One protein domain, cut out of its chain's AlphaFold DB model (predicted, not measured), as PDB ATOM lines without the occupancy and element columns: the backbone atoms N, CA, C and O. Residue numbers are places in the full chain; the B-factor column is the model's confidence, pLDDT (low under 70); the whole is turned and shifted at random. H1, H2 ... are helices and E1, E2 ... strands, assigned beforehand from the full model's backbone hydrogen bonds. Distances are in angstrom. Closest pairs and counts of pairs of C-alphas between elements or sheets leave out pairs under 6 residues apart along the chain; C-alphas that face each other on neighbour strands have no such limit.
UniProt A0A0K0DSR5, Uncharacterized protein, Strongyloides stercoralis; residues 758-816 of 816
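Overview. This is residues 758 to 816 of the 816 residues of an uncharacterized protein of Strongyloides stercoralis (UniProt A0A0K0DSR5). A small head, made of the short two-stranded hairpin E1 E2, the short helix H1 and loops, has one long arm: helix H2 starts at the head, and residues 797 to 816, of which 797 to 813 belong to H2, stick out from it. The printed part has 59 residues, with named elements in the order E1, E2, H1, H2; the sheet, order E1 - E2, is antiparallel and the class is mostly helix. The whole is extended, with a radius of gyration of the C-alphas of 17.4 A and spans of 58 by 22 by 19 A, the length coming from the arm.

Arrangement. Look first at E1, residues 769 to 771, and E2, residues 778 to 780, an antiparallel hairpin at 148 degrees. Here N 770 and O 779 are 2.8 A apart and N 779 and O 770 are 2.9 A apart, both within hydrogen-bond range. A tight link joins E2 to H1, residues 781 to 787; the closest C-alphas of E1 and H1 are those of Thr 769 and Arg 781, at 4.6 A. H2, residues 791 to 813, is apart from E1, E2 and H1. In H2 every O i to N i+4 pair is within hydrogen-bond range; in H1 1 of 3 is, beside 3 of 4 O i to N i+3 pairs.

Along the chain. Find C-alpha 769 at (-44.597, -62.530, -33.303), where E1 begins; E1 is 6.7 A long, E2 7.1 A and H1 10.2 A. From C-alpha 791 at (-48.040, -48.663, -28.719), H2 runs 33.1 A to C-alpha 813 at (-55.611, -16.650, -32.479).

Size, cuts and confidence. The C-alphas of Glu 767 and Lys 816, the chain's last residue, are the two farthest apart, at 58.1 A. The printed part has no cut and no long link between named elements. Look for low confidence at residues 805 to 816, where pLDDT is under 70.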
ATOM      1  N   ASN A 758     -33.106 -56.852 -26.915       88.23
ATOM      2  CA  ASN A 758     -32.385 -56.429 -28.128       88.23
ATOM      3  C   ASN A 758     -32.403 -57.508 -29.236       88.23
ATOM      4  O   ASN A 758     -31.468 -57.614 -30.026       88.23
ATOM      5  N   GLU A 759     -33.443 -58.335 -29.254       90.89
ATOM      6  CA  GLU A 759     -33.660 -59.398 -30.228       90.89
ATOM      7  C   GLU A 759     -34.381 -58.830 -31.455       90.89
ATOM      8  O   GLU A 759     -35.296 -58.011 -31.324       90.89
ATOM      9  N   ILE A 760     -33.928 -59.233 -32.644       91.09
ATOM     10  CA  ILE A 760     -34.460 -58.751 -33.919       91.09
ATOM     11  C   ILE A 760     -35.522 -59.737 -34.399       91.09
ATOM     12  O   ILE A 760     -35.196 -60.870 -34.745       91.09
ATOM     13  N   ILE A 761     -36.771 -59.281 -34.458       92.84
ATOM     14  CA  ILE A 761     -37.926 -60.087 -34.866       92.84
ATOM     15  C   ILE A 761     -38.469 -59.674 -36.232       92.84
ATOM     16  O   ILE A 761     -38.465 -58.495 -36.600       92.84
ATOM     17  N   TYR A 762     -38.982 -60.646 -36.983       92.22
ATOM     18  CA  TYR A 762     -39.431 -60.468 -38.362       92.22
ATOM     19  C   TYR A 762     -40.914 -60.835 -38.540       92.22
ATOM     20  O   TYR A 762     -41.394 -61.765 -37.894       92.22
ATOM     21  N   PRO A 763     -41.655 -60.184 -39.465       90.28
ATOM     22  CA  PRO A 763     -43.077 -60.464 -39.695       90.28
ATOM     23  C   PRO A 763     -43.400 -61.918 -40.073       90.28
ATOM     24  O   PRO A 763     -44.546 -62.339 -39.943       90.28
ATOM     25  N   PHE A 764     -42.416 -62.663 -40.588       90.73
ATOM     26  CA  PHE A 764     -42.563 -64.054 -41.014       90.73
ATOM     27  C   PHE A 764     -42.444 -65.081 -39.878       90.73
ATOM     28  O   PHE A 764     -42.818 -66.231 -40.078       90.73
ATOM     29  N   GLN A 765     -42.000 -64.683 -38.680       90.84
ATOM     30  CA  GLN A 765     -42.049 -65.518 -37.471       90.84
ATOM     31  C   GLN A 765     -43.477 -65.510 -36.896       90.84
ATOM     32  O   GLN A 765     -43.743 -64.937 -35.839       90.84
ATOM     33  N   THR A 766     -44.436 -66.084 -37.628       85.82
ATOM     34  CA  THR A 766     -45.884 -65.956 -37.353       85.82
ATOM     35  C   THR A 766     -46.360 -66.653 -36.074       85.82
ATOM     36  O   THR A 766     -47.485 -66.430 -35.628       85.82
ATOM     37  N   GLU A 767     -45.530 -67.510 -35.481       88.83
ATOM     38  CA  GLU A 767     -45.814 -68.171 -34.206       88.83
ATOM     39  C   GLU A 767     -45.447 -67.262 -33.025       88.83
ATOM     40  O   GLU A 767     -46.300 -66.962 -32.187       88.83
ATOM     41  N   GLU A 768     -44.205 -66.767 -33.020       91.22
ATOM     42  CA  GLU A 768     -43.574 -65.986 -31.947       91.22
ATOM     43  C   GLU A 768     -43.987 -64.506 -31.943       91.22
ATOM     44  O   GLU A 768     -43.963 -63.844 -30.898       91.22
ATOM     45  N   THR A 769     -44.363 -63.965 -33.106       92.35
ATOM     46  CA  THR A 769     -44.597 -62.530 -33.303       92.35
ATOM     47  C   THR A 769     -46.053 -62.186 -33.612       92.35
ATOM     48  O   THR A 769     -46.843 -63.002 -34.081       92.35
ATOM     49  N   TYR A 770     -46.408 -60.931 -33.348       91.34
ATOM     50  CA  TYR A 770     -47.669 -60.312 -33.727       91.34
ATOM     51  C   TYR A 770     -47.393 -59.029 -34.518       91.34
ATOM     52  O   TYR A 770     -46.630 -58.169 -34.070       91.34
ATOM     53  N   ARG A 771     -48.050 -58.868 -35.672       91.07
ATOM     54  CA  ARG A 771     -47.964 -57.675 -36.526       91.07
ATOM     55  C   ARG A 771     -49.255 -56.860 -36.444       91.07
ATOM     56  O   ARG A 771     -50.329 -57.374 -36.734       91.07
ATOM     57  N   CYS A 772     -49.140 -55.573 -36.123       90.79
ATOM     58  CA  CYS A 772     -50.276 -54.650 -36.107       90.79
ATOM     59  C   CYS A 772     -50.820 -54.374 -37.522       90.79
ATOM     60  O   CYS A 772     -50.050 -54.080 -38.435       90.79
ATOM     61  N   SER A 773     -52.146 -54.401 -37.679       87.08
ATOM     62  CA  SER A 773     -52.878 -54.088 -38.916       87.08
ATOM     63  C   SER A 773     -52.607 -52.682 -39.462       87.08
ATOM     64  O   SER A 773     -52.323 -52.522 -40.643       87.08
ATOM     65  N   ASP A 774     -52.680 -51.657 -38.611       87.19
ATOM     66  CA  ASP A 774     -52.833 -50.264 -39.067       87.19
ATOM     67  C   ASP A 774     -51.486 -49.586 -39.392       87.19
ATOM     68  O   ASP A 774     -51.404 -48.655 -40.208       87.19
ATOM     69  N   CYS A 775     -50.418 -50.034 -38.719       89.72
ATOM     70  CA  CYS A 775     -49.080 -49.436 -38.793       89.72
ATOM     71  C   CYS A 775     -47.926 -50.430 -39.017       89.72
ATOM     72  O   CYS A 775     -46.765 -50.003 -39.039       89.72
ATOM     73  N   TYR A 776     -48.238 -51.721 -39.184       88.83
ATOM     74  CA  TYR A 776     -47.322 -52.804 -39.566       88.83
ATOM     75  C   TYR A 776     -46.073 -52.995 -38.684       88.83
ATOM     76  O   TYR A 776     -45.125 -53.653 -39.107       88.83
ATOM     77  N   SER A 777     -46.048 -52.467 -37.452       90.29
ATOM     78  CA  SER A 777     -45.018 -52.841 -36.472       90.29
ATOM     79  C   SER A 777     -45.224 -54.263 -35.958       90.29
ATOM     80  O   SER A 777     -46.357 -54.724 -35.788       90.29
ATOM     81  N   VAL A 778     -44.102 -54.931 -35.695       92.12
ATOM     82  CA  VAL A 778     -44.027 -56.288 -35.154       92.12
ATOM     83  C   VAL A 778     -43.627 -56.233 -33.678       92.12
ATOM     84  O   VAL A 778     -42.801 -55.416 -33.273       92.12
ATOM     85  N   TYR A 779     -44.229 -57.106 -32.876       93.56
ATOM     86  CA  TYR A 779     -43.982 -57.280 -31.446       93.56
ATOM     87  C   TYR A 779     -43.899 -58.779 -31.131       93.56
ATOM     88  O   TYR A 779     -44.462 -59.580 -31.871       93.56
ATOM     89  N   HIS A 780     -43.283 -59.177 -30.015       95.32
ATOM     90  CA  HIS A 780     -43.487 -60.530 -29.494       95.32
ATOM     91  C   HIS A 780     -44.968 -60.738 -29.166       95.32
ATOM     92  O   HIS A 780     -45.598 -59.875 -28.547       95.32
ATOM     93  N   ARG A 781     -45.520 -61.892 -29.540       93.01
ATOM     94  CA  ARG A 781     -46.925 -62.252 -29.310       93.01
ATOM     95  C   ARG A 781     -47.269 -62.212 -27.820       93.01
ATOM     96  O   ARG A 781     -48.141 -61.458 -27.404       93.01
ATOM     97  N   THR A 782     -46.423 -62.842 -27.003       94.19
ATOM     98  CA  THR A 782     -46.464 -62.836 -25.527       94.19
ATOM     99  C   THR A 782     -46.336 -61.448 -24.878       94.19
ATOM    100  O   THR A 782     -46.611 -61.301 -23.682       94.19
ATOM    101  N   CYS A 783     -45.914 -60.426 -25.627       94.07
ATOM    102  CA  CYS A 783     -45.887 -59.031 -25.193       94.07
ATOM    103  C   CYS A 783     -47.116 -58.256 -25.679       94.07
ATOM    104  O   CYS A 783     -47.675 -57.476 -24.910       94.07
ATOM    105  N   PHE A 784     -47.571 -58.490 -26.914       92.08
ATOM    106  CA  PHE A 784     -48.777 -57.856 -27.444       92.08
ATOM    107  C   PHE A 784     -50.051 -58.358 -26.749       92.08
ATOM    108  O   PHE A 784     -50.908 -57.550 -26.402       92.08
ATOM    109  N   ASP A 785     -50.153 -59.653 -26.445       91.03
ATOM    110  CA  ASP A 785     -51.319 -60.249 -25.772       91.03
ATOM    111  C   ASP A 785     -51.573 -59.658 -24.370       91.03
ATOM    112  O   ASP A 785     -52.711 -59.647 -23.890       91.03
ATOM    113  N   LYS A 786     -50.524 -59.112 -23.734       90.68
ATOM    114  CA  LYS A 786     -50.590 -58.411 -22.439       90.68
ATOM    115  C   LYS A 786     -51.133 -56.986 -22.558       90.68
ATOM    116  O   LYS A 786     -51.816 -56.529 -21.649       90.68
ATOM    117  N   THR A 787     -50.830 -56.269 -23.644       88.51
ATOM    118  CA  THR A 787     -51.263 -54.870 -23.830       88.51
ATOM    119  C   THR A 787     -52.561 -54.748 -24.627       88.51
ATOM    120  O   THR A 787     -53.303 -53.783 -24.437       88.51
ATOM    121  N   LYS A 788     -52.814 -55.691 -25.547       87.56
ATOM    122  CA  LYS A 788     -53.922 -55.753 -26.525       87.56
ATOM    123  C   LYS A 788     -54.130 -54.484 -27.366       87.56
ATOM    124  O   LYS A 788     -55.148 -54.337 -28.035       87.56
ATOM    125  N   LYS A 789     -53.176 -53.551 -27.336       89.96
ATOM    126  CA  LYS A 789     -53.219 -52.248 -28.008       89.96
ATOM    127  C   LYS A 789     -51.821 -51.917 -28.518       89.96
ATOM    128  O   LYS A 789     -50.854 -51.977 -27.759       89.96
ATOM    129  N   CYS A 790     -51.706 -51.550 -29.793       92.68
ATOM    130  CA  CYS A 790     -50.418 -51.233 -30.407       92.68
ATOM    131  C   CYS A 790     -49.846 -49.901 -29.868       92.68
ATOM    132  O   CYS A 790     -50.465 -48.852 -30.090       92.68
ATOM    133  N   PRO A 791     -48.654 -49.891 -29.229       91.18
ATOM    134  CA  PRO A 791     -48.040 -48.663 -28.719       91.18
ATOM    135  C   PRO A 791     -47.777 -47.625 -29.817       91.18
ATOM    136  O   PRO A 791     -48.021 -46.435 -29.614       91.18
ATOM    137  N   LYS A 792     -47.344 -48.070 -31.004       89.13
ATOM    138  CA  LYS A 792     -47.097 -47.207 -32.168       89.13
ATOM    139  C   LYS A 792     -48.384 -46.576 -32.712       89.13
ATOM    140  O   LYS A 792     -48.362 -45.393 -33.043       89.13
ATOM    141  N   CYS A 793     -49.511 -47.296 -32.736       91.69
ATOM    142  CA  CYS A 793     -50.809 -46.708 -33.100       91.69
ATOM    143  C   CYS A 793     -51.292 -45.692 -32.062       91.69
ATOM    144  O   CYS A 793     -51.716 -44.609 -32.452       91.69
ATOM    145  N   ILE A 794     -51.174 -45.982 -30.759       90.24
ATOM    146  CA  ILE A 794     -51.517 -45.016 -29.697       90.24
ATOM    147  C   ILE A 794     -50.674 -43.740 -29.843       90.24
ATOM    148  O   ILE A 794     -51.212 -42.637 -29.785       90.24
ATOM    149  N   ARG A 795     -49.363 -43.881 -30.083       89.70
ATOM    150  CA  ARG A 795     -48.442 -42.755 -30.305       89.70
ATOM    151  C   ARG A 795     -48.833 -41.929 -31.535       89.70
ATOM    152  O   ARG A 795     -48.851 -40.708 -31.449       89.70
ATOM    153  N   LYS A 796     -49.187 -42.579 -32.653       87.48
ATOM    154  CA  LYS A 796     -49.633 -41.890 -33.877       87.48
ATOM    155  C   LYS A 796     -50.994 -41.202 -33.718       87.48
ATOM    156  O   LYS A 796     -51.139 -40.097 -34.225       87.48
ATOM    157  N   LYS A 797     -51.946 -41.797 -32.988       87.38
ATOM    158  CA  LYS A 797     -53.233 -41.153 -32.665       87.38
ATOM    159  C   LYS A 797     -53.032 -39.900 -31.807       87.38
ATOM    160  O   LYS A 797     -53.406 -38.824 -32.249       87.38
ATOM    161  N   ARG A 798     -52.289 -40.003 -30.698       88.38
ATOM    162  CA  ARG A 798     -51.933 -38.851 -29.844       88.38
ATOM    163  C   ARG A 798     -51.200 -37.736 -30.587       88.38
ATOM    164  O   ARG A 798     -51.442 -36.567 -30.316       88.38
ATOM    165  N   LEU A 799     -50.313 -38.081 -31.522       82.70
ATOM    166  CA  LEU A 799     -49.623 -37.086 -32.346       82.70
ATOM    167  C   LEU A 799     -50.596 -36.370 -33.298       82.70
ATOM    168  O   LEU A 799     -50.552 -35.151 -33.390       82.70
ATOM    169  N   ALA A 800     -51.506 -37.100 -33.953       80.26
ATOM    170  CA  ALA A 800     -52.543 -36.501 -34.794       80.26
ATOM    171  C   ALA A 800     -53.513 -35.620 -33.982       80.26
ATOM    172  O   ALA A 800     -53.789 -34.493 -34.380       80.26
ATOM    173  N   GLU A 801     -53.958 -36.093 -32.814       81.13
ATOM    174  CA  GLU A 801     -54.770 -35.337 -31.848       81.13
ATOM    175  C   GLU A 801     -54.059 -34.034 -31.426       81.13
ATOM    176  O   GLU A 801     -54.666 -32.966 -31.434       81.13
ATOM    177  N   SER A 802     -52.755 -34.090 -31.135       78.33
ATOM    178  CA  SER A 802     -51.956 -32.908 -30.778       78.33
ATOM    179  C   SER A 802     -51.773 -31.927 -31.939       78.33
ATOM    180  O   SER A 802     -51.773 -30.720 -31.708       78.33
ATOM    181  N   ILE A 803     -51.631 -32.414 -33.176       75.48
ATOM    182  CA  ILE A 803     -51.524 -31.563 -34.371       75.48
ATOM    183  C   ILE A 803     -52.854 -30.848 -34.635       75.48
ATOM    184  O   ILE A 803     -52.841 -29.643 -34.866       75.48
ATOM    185  N   VAL A 804     -53.991 -31.550 -34.528       71.97
ATOM    186  CA  VAL A 804     -55.336 -30.957 -34.668       71.97
ATOM    187  C   VAL A 804     -55.607 -29.923 -33.572       71.97
ATOM    188  O   VAL A 804     -56.116 -28.843 -33.860       71.97
ATOM    189  N   ASN A 805     -55.225 -30.207 -32.324       68.12
ATOM    190  CA  ASN A 805     -55.376 -29.245 -31.232       68.12
ATOM    191  C   ASN A 805     -54.508 -27.993 -31.448       68.12
ATOM    192  O   ASN A 805     -54.990 -26.885 -31.221       68.12
ATOM    193  N   ASN A 806     -53.271 -28.140 -31.939       63.18
ATOM    194  CA  ASN A 806     -52.411 -26.998 -32.251       63.18
ATOM    195  C   ASN A 806     -52.930 -26.177 -33.444       63.18
ATOM    196  O   ASN A 806     -52.914 -24.951 -33.368       63.18
ATOM    197  N   THR A 807     -53.428 -26.798 -34.523       58.65
ATOM    198  CA  THR A 807     -53.985 -26.045 -35.664       58.65
ATOM    199  C   THR A 807     -55.304 -25.356 -35.321       58.65
ATOM    200  O   THR A 807     -55.500 -24.211 -35.727       58.65
ATOM    201  N   LEU A 808     -56.164 -25.977 -34.505       53.71
ATOM    202  CA  LEU A 808     -57.334 -25.297 -33.940       53.71
ATOM    203  C   LEU A 808     -56.918 -24.102 -33.072       53.71
ATOM    204  O   LEU A 808     -57.470 -23.016 -33.240       53.71
ATOM    205  N   PHE A 809     -55.914 -24.260 -32.204       53.68
ATOM    206  CA  PHE A 809     -55.413 -23.170 -31.362       53.68
ATOM    207  C   PHE A 809     -54.874 -21.997 -32.196       53.68
ATOM    208  O   PHE A 809     -55.254 -20.860 -31.935       53.68
ATOM    209  N   VAL A 810     -54.084 -22.257 -33.246       54.53
ATOM    210  CA  VAL A 810     -53.622 -21.222 -34.194       54.53
ATOM    211  C   VAL A 810     -54.814 -20.507 -34.848       54.53
ATOM    212  O   VAL A 810     -54.925 -19.288 -34.741       54.53
ATOM    213  N   SER A 811     -55.786 -21.250 -35.391       50.50
ATOM    214  CA  SER A 811     -56.967 -20.660 -36.050       50.50
ATOM    215  C   SER A 811     -57.858 -19.796 -35.135       50.50
ATOM    216  O   SER A 811     -58.590 -18.934 -35.618       50.50
ATOM    217  N   ILE A 812     -57.783 -19.999 -33.813       54.56
ATOM    218  CA  ILE A 812     -58.495 -19.206 -32.797       54.56
ATOM    219  C   ILE A 812     -57.742 -17.906 -32.453       54.56
ATOM    220  O   ILE A 812     -58.369 -16.943 -32.008       54.56
ATOM    221  N   PHE A 813     -56.424 -17.856 -32.668       51.48
ATOM    222  CA  PHE A 813     -55.611 -16.650 -32.479       51.48
ATOM    223  C   PHE A 813     -55.516 -15.778 -33.739       51.48
ATOM    224  O   PHE A 813     -55.457 -14.564 -33.595       51.48
ATOM    225  N   ASP A 814     -55.622 -16.351 -34.941       50.38
ATOM    226  CA  ASP A 814     -55.656 -15.596 -36.212       50.38
ATOM    227  C   ASP A 814     -57.019 -14.914 -36.507       50.38
ATOM    228  O   ASP A 814     -57.215 -14.336 -37.575       50.38
ATOM    229  N   ASN A 815     -57.979 -14.976 -35.573       45.41
ATOM    230  CA  ASN A 815     -59.319 -14.374 -35.682       45.41
ATOM    231  C   ASN A 815     -59.624 -13.378 -34.534       45.41
ATOM    232  O   ASN A 815     -60.764 -13.298 -34.060       45.41
ATOM    233  N   LYS A 816     -58.611 -12.634 -34.063       38.88
ATOM    234  CA  LYS A 816     -58.728 -11.553 -33.065       38.88
ATOM    235  C   LYS A 816     -57.782 -10.388 -33.344       38.88
ATOM    236  O   LYS A 816     -58.188  -9.266 -32.974       38.88
TER     237      LYS A 816